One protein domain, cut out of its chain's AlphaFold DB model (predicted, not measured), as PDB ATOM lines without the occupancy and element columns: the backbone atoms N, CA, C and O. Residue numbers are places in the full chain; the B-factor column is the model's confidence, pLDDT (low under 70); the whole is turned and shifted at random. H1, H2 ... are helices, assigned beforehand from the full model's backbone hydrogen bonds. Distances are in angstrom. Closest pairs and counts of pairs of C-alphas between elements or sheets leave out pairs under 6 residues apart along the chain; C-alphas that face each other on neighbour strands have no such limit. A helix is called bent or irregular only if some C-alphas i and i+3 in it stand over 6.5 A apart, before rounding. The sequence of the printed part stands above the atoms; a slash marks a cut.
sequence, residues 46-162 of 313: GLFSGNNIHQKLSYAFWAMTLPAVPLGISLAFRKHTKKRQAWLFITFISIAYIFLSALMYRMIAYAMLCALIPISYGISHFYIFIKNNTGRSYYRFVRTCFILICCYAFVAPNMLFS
ATOM      1  N   GLY A  46     -13.074 -21.991  -1.016       73.69
ATOM      2  CA  GLY A  46     -11.811 -21.617  -1.635       73.69
ATOM      3  C   GLY A  46     -11.342 -20.262  -1.127       73.69
ATOM      4  O   GLY A  46     -12.142 -19.387  -0.794       73.69
ATOM      5  N   LEU A  47     -10.023 -20.062  -1.108       71.75
ATOM      6  CA  LEU A  47      -9.433 -18.805  -0.645       71.75
ATOM      7  C   LEU A  47      -9.981 -17.598  -1.427       71.75
ATOM      8  O   LEU A  47     -10.165 -16.527  -0.857       71.75
ATOM      9  N   PHE A  48     -10.274 -17.800  -2.714       72.44
ATOM     10  CA  PHE A  48     -10.711 -16.772  -3.658       72.44
ATOM     11  C   PHE A  48     -12.232 -16.686  -3.856       72.44
ATOM     12  O   PHE A  48     -12.686 -15.891  -4.673       72.44
ATOM     13  N   SER A  49     -13.031 -17.509  -3.169       65.94
ATOM     14  CA  SER A  49     -14.471 -17.607  -3.452       65.94
ATOM     15  C   SER A  49     -15.354 -16.700  -2.598       65.94
ATOM     16  O   SER A  49     -16.561 -16.675  -2.814       65.94
ATOM     17  N   GLY A  50     -14.810 -15.976  -1.619       60.28
ATOM     18  CA  GLY A  50     -15.621 -15.105  -0.772       60.28
ATOM     19  C   GLY A  50     -15.081 -13.684  -0.638       60.28
ATOM     20  O   GLY A  50     -13.906 -13.400  -0.868       60.28
ATOM     21  N   ASN A  51     -15.991 -12.786  -0.262       57.81
ATOM     22  CA  ASN A  51     -15.771 -11.341  -0.214       57.81
ATOM     23  C   ASN A  51     -15.563 -10.803   1.218       57.81
ATOM     24  O   ASN A  51     -15.559  -9.588   1.439       57.81
ATOM     25  N   ASN A  52     -15.389 -11.693   2.200       62.03
ATOM     26  CA  ASN A  52     -15.325 -11.332   3.614       62.03
ATOM     27  C   ASN A  52     -13.940 -10.795   4.010       62.03
ATOM     28  O   ASN A  52     -12.908 -11.144   3.432       62.03
ATOM     29  N   ILE A  53     -13.890  -9.961   5.052       60.47
ATOM     30  CA  ILE A  53     -12.647  -9.308   5.495       60.47
ATOM     31  C   ILE A  53     -11.573 -10.318   5.945       60.47
ATOM     32  O   ILE A  53     -10.388 -10.136   5.668       60.47
ATOM     33  N   HIS A  54     -11.988 -11.441   6.542       61.00
ATOM     34  CA  HIS A  54     -11.095 -12.536   6.936       61.00
ATOM     35  C   HIS A  54     -10.457 -13.251   5.731       61.00
ATOM     36  O   HIS A  54      -9.313 -13.703   5.816       61.00
ATOM     37  N   GLN A  55     -11.139 -13.308   4.581       64.62
ATOM     38  CA  GLN A  55     -10.565 -13.850   3.343       64.62
ATOM     39  C   GLN A  55      -9.509 -12.906   2.762       64.62
ATOM     40  O   GLN A  55      -8.448 -13.370   2.348       64.62
ATOM     41  N   LYS A  56      -9.713 -11.583   2.861       67.19
ATOM     42  CA  LYS A  56      -8.709 -10.590   2.435       67.19
ATOM     43  C   LYS A  56      -7.386 -10.727   3.194       67.19
ATOM     44  O   LYS A  56      -6.325 -10.685   2.578       67.19
ATOM     45  N   LEU A  57      -7.432 -10.957   4.509       68.31
ATOM     46  CA  LEU A  57      -6.229 -11.251   5.305       68.31
ATOM     47  C   LEU A  57      -5.545 -12.552   4.903       68.31
ATOM     48  O   LEU A  57      -4.327 -12.696   5.000       68.31
ATOM     49  N   SER A  58      -6.334 -13.510   4.449       72.88
ATOM     50  CA  SER A  58      -5.832 -14.839   4.137       72.88
ATOM     51  C   SER A  58      -5.074 -14.856   2.818       72.88
ATOM     52  O   SER A  58      -4.164 -15.661   2.666       72.88
ATOM     53  N   TYR A  59      -5.304 -13.883   1.931       80.50
ATOM     54  CA  TYR A  59      -4.388 -13.615   0.820       80.50
ATOM     55  C   TYR A  59      -2.993 -13.219   1.299       80.50
ATOM     56  O   TYR A  59      -2.011 -13.682   0.726       80.50
ATOM     57  N   ALA A  60      -2.882 -12.411   2.360       78.25
ATOM     58  CA  ALA A  60      -1.584 -12.022   2.904       78.25
ATOM     59  C   ALA A  60      -0.857 -13.231   3.511       78.25
ATOM     60  O   ALA A  60       0.305 -13.475   3.187       78.25
ATOM     61  N   PHE A  61      -1.553 -14.035   4.321       80.31
ATOM     62  CA  PHE A  61      -0.985 -15.264   4.884       80.31
ATOM     63  C   PHE A  61      -0.606 -16.282   3.805       80.31
ATOM     64  O   PHE A  61       0.457 -16.893   3.887       80.31
ATOM     65  N   TRP A  62      -1.420 -16.423   2.759       86.75
ATOM     66  CA  TRP A  62      -1.131 -17.306   1.635       86.75
ATOM     67  C   TRP A  62       0.078 -16.803   0.840       86.75
ATOM     68  O   TRP A  62       1.014 -17.562   0.596       86.75
ATOM     69  N   ALA A  63       0.140 -15.505   0.538       86.62
ATOM     70  CA  ALA A  63       1.270 -14.888  -0.151       86.62
ATOM     71  C   ALA A  63       2.590 -15.042   0.626       86.62
ATOM     72  O   ALA A  63       3.631 -15.281   0.016       86.62
ATOM     73  N   MET A  64       2.555 -14.988   1.964       86.00
ATOM     74  CA  MET A  64       3.730 -15.230   2.815       86.00
ATOM     75  C   MET A  64       4.315 -16.640   2.663       86.00
ATOM     76  O   MET A  64       5.493 -16.837   2.958       86.00
ATOM     77  N   THR A  65       3.533 -17.615   2.194       90.44
ATOM     78  CA  THR A  65       4.023 -18.985   1.966       90.44
ATOM     79  C   THR A  65       4.731 -19.152   0.622       90.44
ATOM     80  O   THR A  65       5.606 -20.007   0.502       90.44
ATOM     81  N   LEU A  66       4.429 -18.311  -0.374       92.94
ATOM     82  CA  LEU A  66       4.961 -18.443  -1.736       92.94
ATOM     83  C   LEU A  66       6.498 -18.435  -1.816       92.94
ATOM     84  O   LEU A  66       7.035 -19.265  -2.554       92.94
ATOM     85  N   PRO A  67       7.245 -17.605  -1.052       93.69
ATOM     86  CA  PRO A  67       8.710 -17.610  -1.082       93.69
ATOM     87  C   PRO A  67       9.350 -18.941  -0.662       93.69
ATOM     88  O   PRO A  67      10.496 -19.206  -1.030       93.69
ATOM     89  N   ALA A  68       8.631 -19.800   0.069       93.25
ATOM     90  CA  ALA A  68       9.122 -21.112   0.486       93.25
ATOM     91  C   ALA A  68       9.515 -22.003  -0.700       93.25
ATOM     92  O   ALA A  68      10.499 -22.741  -0.621       93.25
ATOM     93  N   VAL A  69       8.771 -21.912  -1.807       94.62
ATOM     94  CA  VAL A  69       8.973 -22.736  -3.003       94.62
ATOM     95  C   VAL A  69      10.288 -22.397  -3.716       94.62
ATOM     96  O   VAL A  69      11.145 -23.282  -3.784       94.62
ATOM     97  N   PRO A  70      10.534 -21.158  -4.195       95.19
ATOM     98  CA  PRO A  70      11.793 -20.825  -4.860       95.19
ATOM     99  C   PRO A  70      13.003 -20.968  -3.926       95.19
ATOM    100  O   PRO A  70      14.065 -21.404  -4.377       95.19
ATOM    101  N   LEU A  71      12.860 -20.680  -2.624       92.69
ATOM    102  CA  LEU A  71      13.925 -20.918  -1.642       92.69
ATOM    103  C   LEU A  71      14.261 -22.408  -1.529       92.69
ATOM    104  O   LEU A  71      15.427 -22.779  -1.647       92.69
ATOM    105  N   GLY A  72      13.257 -23.269  -1.350       92.19
ATOM    106  CA  GLY A  72      13.470 -24.711  -1.253       92.19
ATOM    107  C   GLY A  72      14.064 -25.309  -2.534       92.19
ATOM    108  O   GLY A  72      15.017 -26.084  -2.455       92.19
ATOM    109  N   ILE A  73      13.603 -24.864  -3.710       93.38
ATOM    110  CA  ILE A  73      14.161 -25.260  -5.015       93.38
ATOM    111  C   ILE A  73      15.637 -24.848  -5.120       93.38
ATOM    112  O   ILE A  73      16.499 -25.678  -5.417       93.38
ATOM    113  N   SER A  74      15.957 -23.588  -4.815       92.31
ATOM    114  CA  SER A  74      17.334 -23.074  -4.829       92.31
ATOM    115  C   SER A  74      18.251 -23.870  -3.891       92.31
ATOM    116  O   SER A  74      19.378 -24.226  -4.249       92.31
ATOM    117  N   LEU A  75      17.762 -24.227  -2.700       90.38
ATOM    118  CA  LEU A  75      18.509 -25.029  -1.732       90.38
ATOM    119  C   LEU A  75      18.677 -26.483  -2.173       90.38
ATOM    120  O   LEU A  75      19.745 -27.058  -1.949       90.38
ATOM    121  N   ALA A  76      17.681 -27.064  -2.840       91.44
ATOM    122  CA  ALA A  76      17.790 -28.393  -3.424       91.44
ATOM    123  C   ALA A  76      18.883 -28.450  -4.505       91.44
ATOM    124  O   ALA A  76      19.653 -29.410  -4.532       91.44
ATOM    125  N   PHE A  77      19.006 -27.412  -5.338       90.69
ATOM    126  CA  PHE A  77      20.046 -27.336  -6.371       90.69
ATOM    127  C   PHE A  77      21.454 -27.072  -5.813       90.69
ATOM    128  O   PHE A  77      22.434 -27.530  -6.394       90.69
ATOM    129  N   ARG A  78      21.579 -26.377  -4.676       87.50
ATOM    130  CA  ARG A  78      22.881 -26.012  -4.079       87.50
ATOM    131  C   ARG A  78      23.488 -27.065  -3.143       87.50
ATOM    132  O   ARG A  78      24.613 -26.877  -2.682       87.50
ATOM    133  N   LYS A  79      22.757 -28.117  -2.760       85.25
ATOM    134  CA  LYS A  79      23.191 -29.079  -1.724       85.25
ATOM    135  C   LYS A  79      23.449 -30.478  -2.295       85.25
ATOM    136  O   LYS A  79      22.825 -30.903  -3.258       85.25
ATOM    137  N   HIS A  80      24.347 -31.227  -1.649       82.19
ATOM    138  CA  HIS A  80      24.655 -32.620  -2.001       82.19
ATOM    139  C   HIS A  80      23.520 -33.598  -1.632       82.19
ATOM    140  O   HIS A  80      22.648 -33.293  -0.811       82.19
ATOM    141  N   THR A  81      23.564 -34.792  -2.230       79.31
ATOM    142  CA  THR A  81      22.504 -35.822  -2.326       79.31
ATOM    143  C   THR A  81      21.539 -35.927  -1.139       79.31
ATOM    144  O   THR A  81      20.346 -35.701  -1.333       79.31
ATOM    145  N   LYS A  82      21.999 -36.204   0.090       80.75
ATOM    146  CA  LYS A  82      21.086 -36.389   1.245       80.75
ATOM    147  C   LYS A  82      20.315 -35.116   1.628       80.75
ATOM    148  O   LYS A  82      19.119 -35.166   1.893       80.75
ATOM    149  N   LYS A  83      20.979 -33.954   1.620       86.81
ATOM    150  CA  LYS A  83      20.334 -32.661   1.926       86.81
ATOM    151  C   LYS A  83      19.447 -32.193   0.774       86.81
ATOM    152  O   LYS A  83      18.411 -31.587   1.020       86.81
ATOM    153  N   ARG A  84      19.823 -32.511  -0.468       89.88
ATOM    154  CA  ARG A  84      18.993 -32.264  -1.652       89.88
ATOM    155  C   ARG A  84      17.660 -33.003  -1.571       89.88
ATOM    156  O   ARG A  84      16.634 -32.382  -1.808       89.88
ATOM    157  N   GLN A  85      17.660 -34.284  -1.195       88.69
ATOM    158  CA  GLN A  85      16.421 -35.059  -1.031       88.69
ATOM    159  C   GLN A  85      15.484 -34.440   0.016       88.69
ATOM    160  O   GLN A  85      14.291 -34.311  -0.241       88.69
ATOM    161  N   ALA A  86      16.025 -33.982   1.151       91.19
ATOM    162  CA  ALA A  86      15.236 -33.305   2.180       91.19
ATOM    163  C   ALA A  86      14.606 -31.994   1.674       91.19
ATOM    164  O   ALA A  86      13.418 -31.763   1.882       91.19
ATOM    165  N   TRP A  87      15.370 -31.154   0.964       93.31
ATOM    166  CA  TRP A  87      14.837 -29.912   0.395       93.31
ATOM    167  C   TRP A  87      13.791 -30.164  -0.690       93.31
ATOM    168  O   TRP A  87      12.766 -29.493  -0.690       93.31
ATOM    169  N   LEU A  88      13.988 -31.169  -1.551       93.00
ATOM    170  CA  LEU A  88      12.979 -31.572  -2.536       93.00
ATOM    171  C   LEU A  88      11.675 -32.015  -1.865       93.00
ATOM    172  O   LEU A  88      10.602 -31.619  -2.307       93.00
ATOM    173  N   PHE A  89      11.760 -32.784  -0.777       92.62
ATOM    174  CA  PHE A  89      10.593 -33.215  -0.010       92.62
ATOM    175  C   PHE A  89       9.855 -32.036   0.644       92.62
ATOM    176  O   PHE A  89       8.641 -31.913   0.495       92.62
ATOM    177  N   ILE A  90      10.585 -31.127   1.300       93.00
ATOM    178  CA  ILE A  90      10.011 -29.918   1.920       93.00
ATOM    179  C   ILE A  90       9.348 -29.026   0.864       93.00
ATOM    180  O   ILE A  90       8.243 -28.527   1.085       93.00
ATOM    181  N   THR A  91       9.989 -28.844  -0.293       95.00
ATOM    182  CA  THR A  91       9.424 -28.089  -1.417       95.00
ATOM    183  C   THR A  91       8.162 -28.753  -1.947       95.00
ATOM    184  O   THR A  91       7.163 -28.066  -2.133       95.00
ATOM    185  N   PHE A  92       8.179 -30.070  -2.158       95.25
ATOM    186  CA  PHE A  92       7.018 -30.813  -2.642       95.25
ATOM    187  C   PHE A  92       5.819 -30.668  -1.697       95.25
ATOM    188  O   PHE A  92       4.729 -30.307  -2.139       95.25
ATOM    189  N   ILE A  93       6.031 -30.860  -0.392       94.50
ATOM    190  CA  ILE A  93       4.984 -30.682   0.620       94.50
ATOM    191  C   ILE A  93       4.486 -29.234   0.660       94.50
ATOM    192  O   ILE A  93       3.279 -29.004   0.719       94.50
ATOM    193  N   SER A  94       5.391 -28.254   0.588       93.94
ATOM    194  CA  SER A  94       5.016 -26.836   0.541       93.94
ATOM    195  C   SER A  94       4.125 -26.540  -0.666       93.94
ATOM    196  O   SER A  94       3.077 -25.927  -0.500       93.94
ATOM    197  N   ILE A  95       4.480 -27.027  -1.860       95.44
ATOM    198  CA  ILE A  95       3.658 -26.869  -3.072       95.44
ATOM    199  C   ILE A  95       2.279 -27.505  -2.871       95.44
ATOM    200  O   ILE A  95       1.270 -26.861  -3.157       95.44
ATOM    201  N   ALA A  96       2.228 -28.733  -2.347       94.88
ATOM    202  CA  ALA A  96       0.975 -29.443  -2.118       94.88
ATOM    203  C   ALA A  96       0.039 -28.663  -1.180       94.88
ATOM    204  O   ALA A  96      -1.124 -28.449  -1.517       94.88
ATOM    205  N   TYR A  97       0.537 -28.172  -0.041       92.88
ATOM    206  CA  TYR A  97      -0.294 -27.419   0.903       92.88
ATOM    207  C   TYR A  97      -0.628 -26.002   0.433       92.88
ATOM    208  O   TYR A  97      -1.738 -25.543   0.693       92.88
ATOM    209  N   ILE A  98       0.263 -25.323  -0.297       92.94
ATOM    210  CA  ILE A  98      -0.045 -24.028  -0.929       92.94
ATOM    211  C   ILE A  98      -1.196 -24.194  -1.922       92.94
ATOM    212  O   ILE A  98      -2.156 -23.421  -1.886       92.94
ATOM    213  N   PHE A  99      -1.144 -25.236  -2.752       92.81
ATOM    214  CA  PHE A  99      -2.214 -25.561  -3.688       92.81
ATOM    215  C   PHE A  99      -3.520 -25.916  -2.963       92.81
ATOM    216  O   PHE A  99      -4.557 -25.317  -3.235       92.81
ATOM    217  N   LEU A 100      -3.472 -26.820  -1.978       90.25
ATOM    218  CA  LEU A 100      -4.650 -27.184  -1.185       90.25
ATOM    219  C   LEU A 100      -5.248 -25.979  -0.447       90.25
ATOM    220  O   LEU A 100      -6.464 -25.887  -0.331       90.25
ATOM    221  N   SER A 101      -4.425 -25.033   0.009       88.44
ATOM    222  CA  SER A 101      -4.894 -23.801   0.660       88.44
ATOM    223  C   SER A 101      -5.569 -22.807  -0.276       88.44
ATOM    224  O   SER A 101      -6.402 -22.033   0.184       88.44
ATOM    225  N   ALA A 102      -5.295 -22.867  -1.582       86.38
ATOM    226  CA  ALA A 102      -6.084 -22.132  -2.565       86.38
ATOM    227  C   ALA A 102      -7.498 -22.728  -2.707       86.38
ATOM    228  O   ALA A 102      -8.465 -21.987  -2.881       86.38
ATOM    229  N   LEU A 103      -7.618 -24.057  -2.584       84.56
ATOM    230  CA  LEU A 103      -8.889 -24.782  -2.678       84.56
ATOM    231  C   LEU A 103      -9.707 -24.751  -1.383       84.56
ATOM    232  O   LEU A 103     -10.932 -24.768  -1.446       84.56
ATOM    233  N   MET A 104      -9.051 -24.726  -0.223       81.00
ATOM    234  CA  MET A 104      -9.699 -24.770   1.087       81.00
ATOM    235  C   MET A 104      -8.996 -23.840   2.071       81.00
ATOM    236  O   MET A 104      -7.840 -24.068   2.437       81.00
ATOM    237  N   TYR A 105      -9.733 -22.857   2.585       76.62
ATOM    238  CA  TYR A 105      -9.245 -21.881   3.559       76.62
ATOM    239  C   TYR A 105      -8.465 -22.507   4.724       76.62
ATOM    240  O   TYR A 105      -7.358 -22.082   5.057       76.62
ATOM    241  N   ARG A 106      -9.008 -23.574   5.324       79.88
ATOM    242  CA  ARG A 106      -8.420 -24.236   6.499       79.88
ATOM    243  C   ARG A 106      -7.014 -24.795   6.250       79.88
ATOM    244  O   ARG A 106      -6.252 -24.984   7.201       79.88
ATOM    245  N   MET A 107      -6.645 -25.039   4.992       86.81
ATOM    246  CA  MET A 107      -5.337 -25.591   4.650       86.81
ATOM    247  C   MET A 107      -4.198 -24.559   4.743       86.81
ATOM    248  O   MET A 107      -3.026 -24.942   4.749       86.81
ATOM    249  N   ILE A 108      -4.515 -23.265   4.895       86.50
ATOM    250  CA  ILE A 108      -3.523 -22.185   4.993       86.50
ATOM    251  C   ILE A 108      -2.561 -22.358   6.174       86.50
ATOM    252  O   ILE A 108      -1.363 -22.124   6.034       86.50
ATOM    253  N   ALA A 109      -3.052 -22.852   7.316       86.00
ATOM    254  CA  ALA A 109      -2.226 -23.081   8.499       86.00
ATOM    255  C   ALA A 109      -1.128 -24.123   8.225       86.00
ATOM    256  O   ALA A 109       0.020 -23.946   8.630       86.00
ATOM    257  N   TYR A 110      -1.451 -25.177   7.473       90.06
ATOM    258  CA  TYR A 110      -0.483 -26.205   7.089       90.06
ATOM    259  C   TYR A 110       0.519 -25.681   6.058       90.06
ATOM    260  O   TYR A 110       1.711 -25.970   6.166       90.06
ATOM    261  N   ALA A 111       0.067 -24.853   5.108       91.12
ATOM    262  CA  ALA A 111       0.958 -24.178   4.167       91.12
ATOM    263  C   ALA A 111       1.972 -23.283   4.904       91.12
ATOM    264  O   ALA A 111       3.167 -23.343   4.613       91.12
ATOM    265  N   MET A 112       1.529 -22.528   5.916       90.50
ATOM    266  CA  MET A 112       2.407 -21.709   6.763       90.50
ATOM    267  C   MET A 112       3.410 -22.551   7.559       90.50
ATOM    268  O   MET A 112       4.594 -22.215   7.591       90.50
ATOM    269  N   LEU A 113       2.968 -23.662   8.157       90.94
ATOM    270  CA  LEU A 113       3.853 -24.578   8.885       90.94
ATOM    271  C   LEU A 113       4.953 -25.149   7.983       90.94
ATOM    272  O   LEU A 113       6.116 -25.199   8.382       90.94
ATOM    273  N   CYS A 114       4.610 -25.533   6.754       91.12
ATOM    274  CA  CYS A 114       5.584 -26.057   5.796       91.12
ATOM    275  C   CYS A 114       6.539 -24.962   5.303       91.12
ATOM    276  O   CYS A 114       7.746 -25.189   5.208       91.12
ATOM    277  N   ALA A 115       6.014 -23.759   5.059       91.88
ATOM    278  CA  ALA A 115       6.786 -22.600   4.625       91.88
ATOM    279  C   ALA A 115       7.773 -22.092   5.692       91.88
ATOM    280  O   ALA A 115       8.819 -21.537   5.345       91.88
ATOM    281  N   LEU A 116       7.495 -22.330   6.978       92.06
ATOM    282  CA  LEU A 116       8.344 -21.908   8.093       92.06
ATOM    283  C   LEU A 116       9.790 -22.406   7.955       92.06
ATOM    284  O   LEU A 116      10.729 -21.661   8.236       92.06
ATOM    285  N   ILE A 117       9.992 -23.643   7.498       91.38
ATOM    286  CA  ILE A 117      11.322 -24.263   7.399       91.38
ATOM    287  C   ILE A 117      12.216 -23.551   6.360       91.38
ATOM    288  O   ILE A 117      13.275 -23.041   6.738       91.38
ATOM    289  N   PRO A 118      11.846 -23.462   5.067       92.44
ATOM    290  CA  PRO A 118      12.668 -22.772   4.071       92.44
ATOM    291  C   PRO A 118      12.774 -21.267   4.335       92.44
ATOM    292  O   PRO A 118      13.838 -20.693   4.100       92.44
ATOM    293  N   ILE A 119      11.720 -20.627   4.854       91.25
ATOM    294  CA  ILE A 119      11.738 -19.190   5.151       91.25
ATOM    295  C   ILE A 119      12.673 -18.890   6.325       91.25
ATOM    296  O   ILE A 119      13.524 -18.011   6.200       91.25
ATOM    297  N   SER A 120      12.593 -19.636   7.431       90.31
ATOM    298  CA  SER A 120      13.505 -19.454   8.572       90.31
ATOM    299  C   SER A 120      14.964 -19.684   8.175       90.31
ATOM    300  O   SER A 120      15.842 -18.900   8.546       90.31
ATOM    301  N   TYR A 121      15.225 -20.691   7.337       91.31
ATOM    302  CA  TYR A 121      16.550 -20.909   6.770       91.31
ATOM    303  C   TYR A 121      16.989 -19.722   5.897       91.31
ATOM    304  O   TYR A 121      18.095 -19.211   6.079       91.31
ATOM    305  N   GLY A 122      16.135 -19.235   4.993       89.31
ATOM    306  CA  GLY A 122      16.419 -18.071   4.147       89.31
ATOM    307  C   GLY A 122      16.738 -16.813   4.960       89.31
ATOM    308  O   GLY A 122      17.759 -16.167   4.719       89.31
ATOM    309  N   ILE A 123      15.930 -16.529   5.985       87.88
ATOM    310  CA  ILE A 123      16.137 -15.417   6.923       87.88
ATOM    311  C   ILE A 123      17.472 -15.571   7.658       87.88
ATOM    312  O   ILE A 123      18.221 -14.602   7.762       87.88
ATOM    313  N   SER A 124      17.820 -16.778   8.119       88.44
ATOM    314  CA  SER A 124      19.098 -17.012   8.806       88.44
ATOM    315  C   SER A 124      20.307 -16.718   7.908       88.44
ATOM    316  O   SER A 124      21.260 -16.077   8.347       88.44
ATOM    317  N   HIS A 125      20.248 -17.110   6.629       87.25
ATOM    318  CA  HIS A 125      21.311 -16.837   5.657       87.25
ATOM    319  C   HIS A 125      21.398 -15.360   5.306       87.25
ATOM    320  O   HIS A 125      22.498 -14.818   5.251       87.25
ATOM    321  N   PHE A 126      20.256 -14.695   5.136       86.38
ATOM    322  CA  PHE A 126      20.203 -13.250   4.938       86.38
ATOM    323  C   PHE A 126      20.822 -12.500   6.124       86.38
ATOM    324  O   PHE A 126      21.605 -11.568   5.953       86.38
ATOM    325  N   TYR A 127      20.544 -12.964   7.341       85.06
ATOM    326  CA  TYR A 127      21.080 -12.372   8.555       85.06
ATOM    327  C   TYR A 127      22.600 -12.555   8.688       85.06
ATOM    328  O   TYR A 127      23.313 -11.613   9.041       85.06
ATOM    329  N   ILE A 128      23.111 -13.744   8.352       87.06
ATOM    330  CA  ILE A 128      24.554 -14.021   8.288       87.06
ATOM    331  C   ILE A 128      25.217 -13.175   7.194       87.06
ATOM    332  O   ILE A 128      26.282 -12.608   7.428       87.06
ATOM    333  N   PHE A 129      24.581 -13.048   6.028       87.50
ATOM    334  CA  PHE A 129      25.071 -12.219   4.931       87.50
ATOM    335  C   PHE A 129      25.214 -10.753   5.355       87.50
ATOM    336  O   PHE A 129      26.291 -10.183   5.210       87.50
ATOM    337  N   ILE A 130      24.183 -10.166   5.977       87.25
ATOM    338  CA  ILE A 130      24.264  -8.799   6.515       87.25
ATOM    339  C   ILE A 130      25.373  -8.700   7.562       87.25
ATOM    340  O   ILE A 130      26.193  -7.788   7.485       87.25
ATOM    341  N   LYS A 131      25.445  -9.636   8.514       87.06
ATOM    342  CA  LYS A 131      26.477  -9.636   9.562       87.06
ATOM    343  C   LYS A 131      27.898  -9.601   8.990       87.06
ATOM    344  O   LYS A 131      28.752  -8.933   9.563       87.06
ATOM    345  N   ASN A 132      28.139 -10.335   7.906       88.81
ATOM    346  CA  ASN A 132      29.464 -10.479   7.311       88.81
ATOM    347  C   ASN A 132      29.812  -9.333   6.348       88.81
ATOM    348  O   ASN A 132      30.985  -8.996   6.222       88.81
ATOM    349  N   ASN A 133      28.815  -8.724   5.699       88.25
ATOM    350  CA  ASN A 133      29.025  -7.711   4.661       88.25
ATOM    351  C   ASN A 133      28.767  -6.268   5.124       88.25
ATOM    352  O   ASN A 133      28.979  -5.340   4.347       88.25
ATOM    353  N   THR A 134      28.297  -6.045   6.355       85.50
ATOM    354  CA  THR A 134      27.970  -4.699   6.855       85.50
ATOM    355  C   THR A 134      28.592  -4.407   8.216       85.50
ATOM    356  O   THR A 134      28.948  -5.304   8.979       85.50
ATOM    357  N   GLY A 135      28.725  -3.117   8.541       87.38
ATOM    358  CA  GLY A 135      29.266  -2.672   9.823       87.38
ATOM    359  C   GLY A 135      28.401  -3.084  11.023       87.38
ATOM    360  O   GLY A 135      27.175  -3.200  10.940       87.38
ATOM    361  N   ARG A 136      29.040  -3.236  12.191       84.94
ATOM    362  CA  ARG A 136      28.417  -3.722  13.440       84.94
ATOM    363  C   ARG A 136      27.164  -2.937  13.854       84.94
ATOM    364  O   ARG A 136      26.237  -3.529  14.408       84.94
ATOM    365  N   SER A 137      27.128  -1.630  13.597       84.19
ATOM    366  CA  SER A 137      25.987  -0.759  13.918       84.19
ATOM    367  C   SER A 137      24.776  -1.026  13.023       84.19
ATOM    368  O   SER A 137      23.660  -1.130  13.530       84.19
ATOM    369  N   TYR A 138      24.991  -1.231  11.719       85.25
ATOM    370  CA  TYR A 138      23.919  -1.524  10.763       85.25
ATOM    371  C   TYR A 138      23.262  -2.879  11.052       85.25
ATOM    372  O   TYR A 138      22.041  -2.983  11.146       85.25
ATOM    373  N   TYR A 139      24.069  -3.905  11.331       85.25
ATOM    374  CA  TYR A 139      23.574  -5.220  11.740       85.25
ATOM    375  C   TYR A 139      22.702  -5.172  13.010       85.25
ATOM    376  O   TYR A 139      21.665  -5.836  13.078       85.25
ATOM    377  N   ARG A 140      23.095  -4.384  14.025       86.88
ATOM    378  CA  ARG A 140      22.286  -4.209  15.247       86.88
ATOM    379  C   ARG A 140      20.949  -3.549  14.936       86.88
ATOM    380  O   ARG A 140      19.938  -4.011  15.454       86.88
ATOM    381  N   PHE A 141      20.949  -2.522  14.088       89.12
ATOM    382  CA  PHE A 141      19.731  -1.844  13.658       89.12
ATOM    383  C   PHE A 141      18.777  -2.808  12.940       89.12
ATOM    384  O   PHE A 141      17.648  -2.988  13.391       89.12
ATOM    385  N   VAL A 142      19.259  -3.528  11.918       87.00
ATOM    386  CA  VAL A 142      18.455  -4.518  11.177       87.00
ATOM    387  C   VAL A 142      17.909  -5.606  12.104       87.00
ATOM    388  O   VAL A 142      16.738  -5.961  11.996       87.00
ATOM    389  N   ARG A 143      18.714  -6.106  13.056       85.88
ATOM    390  CA  ARG A 143      18.245  -7.082  14.056       85.88
ATOM    391  C   ARG A 143      17.078  -6.539  14.870       85.88
ATOM    392  O   ARG A 143      16.081  -7.233  15.033       85.88
ATOM    393  N   THR A 144      17.232  -5.338  15.419       88.00
ATOM    394  CA  THR A 144      16.221  -4.726  16.282       88.00
ATOM    395  C   THR A 144      14.941  -4.463  15.497       88.00
ATOM    396  O   THR A 144      13.869  -4.839  15.964       88.00
ATOM    397  N   CYS A 145      15.041  -3.927  14.277       87.62
ATOM    398  CA  CYS A 145      13.891  -3.751  13.390       87.62
ATOM    399  C   CYS A 145      13.202  -5.082  13.075       87.62
ATOM    400  O   CYS A 145      11.984  -5.159  13.165       87.62
ATOM    401  N   PHE A 146      13.957  -6.140  12.766       85.62
ATOM    402  CA  PHE A 146      13.388  -7.460  12.493       85.62
ATOM    403  C   PHE A 146      12.642  -8.031  13.705       85.62
ATOM    404  O   PHE A 146      11.517  -8.493  13.557       85.62
ATOM    405  N   ILE A 147      13.218  -7.945  14.912       84.75
ATOM    406  CA  ILE A 147      12.552  -8.390  16.148       84.75
ATOM    407  C   ILE A 147      11.263  -7.593  16.379       84.75
ATOM    408  O   ILE A 147      10.225  -8.190  16.653       84.75
ATOM    409  N   LEU A 148      11.306  -6.266  16.222       85.88
ATOM    410  CA  LEU A 148      10.126  -5.414  16.374       85.88
ATOM    411  C   LEU A 148       9.048  -5.745  15.335       85.88
ATOM    412  O   LEU A 148       7.883  -5.853  15.701       85.88
ATOM    413  N   ILE A 149       9.429  -5.973  14.074       84.81
ATOM    414  CA  ILE A 149       8.509  -6.392  13.011       84.81
ATOM    415  C   ILE A 149       7.912  -7.757  13.333       84.81
ATOM    416  O   ILE A 149       6.708  -7.905  13.205       84.81
ATOM    417  N   CYS A 150       8.693  -8.740  13.788       78.62
ATOM    418  CA  CYS A 150       8.155 -10.042  14.182       78.62
ATOM    419  C   CYS A 150       7.176  -9.911  15.354       78.62
ATOM    420  O   CYS A 150       6.064 -10.417  15.261       78.62
ATOM    421  N   CYS A 151       7.536  -9.185  16.416       77.25
ATOM    422  CA  CYS A 151       6.642  -8.947  17.552       77.25
ATOM    423  C   CYS A 151       5.358  -8.214  17.130       77.25
ATOM    424  O   CYS A 151       4.271  -8.562  17.587       77.25
ATOM    425  N   TYR A 152       5.465  -7.233  16.232       73.56
ATOM    426  CA  TYR A 152       4.328  -6.447  15.763       73.56
ATOM    427  C   TYR A 152       3.477  -7.193  14.728       73.56
ATOM    428  O   TYR A 152       2.259  -7.090  14.764       73.56
ATOM    429  N   ALA A 153       4.070  -8.008  13.853       70.94
ATOM    430  CA  ALA A 153       3.371  -8.768  12.816       70.94
ATOM    431  C   ALA A 153       2.413  -9.825  13.385       70.94
ATOM    432  O   ALA A 153       1.453 -10.183  12.712       70.94
ATOM    433  N   PHE A 154       2.623 -10.292  14.621       63.50
ATOM    434  CA  PHE A 154       1.664 -11.163  15.314       63.50
ATOM    435  C   PHE A 154       0.529 -10.388  16.011       63.50
ATOM    436  O   PHE A 154      -0.571 -10.917  16.176       63.50
ATOM    437  N   VAL A 155       0.758  -9.128  16.397       65.38
ATOM    438  CA  VAL A 155      -0.215  -8.304  17.141       65.38
ATOM    439  C   VAL A 155      -1.069  -7.441  16.203       65.38
ATOM    440  O   VAL A 155      -2.282  -7.345  16.375       65.38
ATOM    441  N   ALA A 156      -0.462  -6.847  15.178       65.25
ATOM    442  CA  ALA A 156      -1.093  -5.880  14.286       65.25
ATOM    443  C   ALA A 156      -2.265  -6.444  13.472       65.25
ATOM    444  O   ALA A 156      -3.285  -5.759  13.397       65.25
ATOM    445  N   PRO A 157      -2.211  -7.678  12.925       62.66
ATOM    446  CA  PRO A 157      -3.369  -8.257  12.254       62.66
ATOM    447  C   PRO A 157      -4.561  -8.435  13.205       62.66
ATOM    448  O   PRO A 157      -5.699  -8.203  12.817       62.66
ATOM    449  N   ASN A 158      -4.311  -8.766  14.474       57.12
ATOM    450  CA  ASN A 158      -5.374  -8.888  15.471       57.12
ATOM    451  C   ASN A 158      -5.964  -7.524  15.862       57.12
ATOM    452  O   ASN A 158      -7.159  -7.439  16.103       57.12
ATOM    453  N   MET A 159      -5.172  -6.446  15.900       57.91
ATOM    454  CA  MET A 159      -5.670  -5.108  16.265       57.91
ATOM    455  C   MET A 159      -6.360  -4.371  15.108       57.91
ATOM    456  O   MET A 159      -7.378  -3.722  15.327       57.91
ATOM    457  N   LEU A 160      -5.826  -4.464  13.887       55.78
ATOM    458  CA  LEU A 160      -6.379  -3.790  12.702       55.78
ATOM    459  C   LEU A 160      -7.628  -4.483  12.156       55.78
ATOM    460  O   LEU A 160      -8.464  -3.840  11.525       55.78
ATOM    461  N   PHE A 161      -7.749  -5.787  12.394       51.91
ATOM    462  CA  PHE A 161      -8.815  -6.610  11.834       51.91
ATOM    463  C   PHE A 161      -9.559  -7.416  12.895       51.91
ATOM    464  O   PHE A 161     -10.245  -8.375  12.545       51.91
ATOM    465  N   SER A 162      -9.471  -7.015  14.173       46.94
ATOM    466  CA  SER A 162     -10.545  -7.310  15.121       46.94
ATOM    467  C   SER A 162     -11.782  -6.646  14.541       46.94
ATOM    468  O   SER A 162     -12.034  -5.459  14.762       46.94
TER     469      SER A 162
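This is residues 46 to 162 of the 313 residues of an uncharacterized protein of Chlorobaculum sp. 24CR (UniProt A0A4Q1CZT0). The longest helix, H4, runs through the middle of a flat, open arrangement; H1 and H2, nearly end to end in one line, cross it near Ala 115, and H3 folds back along H2 to meet H4 in a V. At its far end H4 turns into H5, which folds back as the other arm of a narrow V and touches no helix. The printed part has 117 residues with five named helices, H1 to H5 in chain order, and no named strand; the class is all helix. It is only just loose, close to compact, with a radius of gyration of the C-alphas of 16.6 A and spans of 47 by 40 by 14 A.

Find C-alpha 105 at (-9.245, -21.881, 3.559); from there H4 runs through residues 105 to 133, 40.8 A, to C-alpha 133 at (29.025, -7.711, 4.661). Near residue 116 it has a kink of 40 degrees. Before it come H3, residues 81 to 103, 33.3 A long, H2, residues 68 to 78, 15.3 A long, and H1, residues 53 to 65, 19.6 A long. After it, H5 covers residues 136 to 160, 34.8 A, ending at C-alpha 160 at (-6.379, -3.790, 12.702), with a kink of 42 degrees near residue 154. H4 and H5 are only just irregular: C-alphas 106 and 109 are 6.6 A apart, as are C-alphas 154 and 157.

Start on H4 at Ala 115. Its C-alpha is 5.3 A from that of Thr 65, the closest pair where H1 touches residues 105 to 115 of H4 alone, the same way at a steep tilt of 47 degrees. It is 5.0 A from C-alpha 68, the closest pair where H2 touches residues 115 to 122 of H4 alone, the same way at a steep tilt of 52 degrees. H1 and H2 meet only through their link. H3 touches residues 107 to 118 of H4 alone, opposite ways at a steep tilt of 45 degrees; the closest C-alphas, of Ser 101 and Met 107, are 4.4 A apart. H2 and H3 are a helical hairpin at a shallow tilt of 17 degrees, with the C-alphas of Ala 76 and Arg 84 closest, at 4.4 A. H1 with residues 62 to 65 only just touches residues 98 to 101 of H3, with 3 pairs of C-alphas within 8 A; the closest are those of Thr 65 and Ile 98, 7.1 A apart. H5 is close to but not clearly touching H4, opposite ways at a shallow tilt of 16 degrees; the closest C-alphas, of Lys 131 and Tyr 139, are 5.7 A apart. H2 and H3 are apart from H5, and H1 is only just apart from it, at 8.1 A. In H2 and H3 every O i to N i+4 pair is within hydrogen-bond range; the counts are 7 of 9 in H1, 21 of 25 in H4 and 17 of 21 in H5.

Look for the two C-alphas farthest apart at Ser 49 and Arg 136, 48.1 A. The four links between helices are tight, and the printed part has no cut. Residues 132 to 137 and residues 147 to 156 of H5 stand free. The mean pLDDT of the printed part is 83.3; residues 49 to 57 and 154 to 162 are under 70.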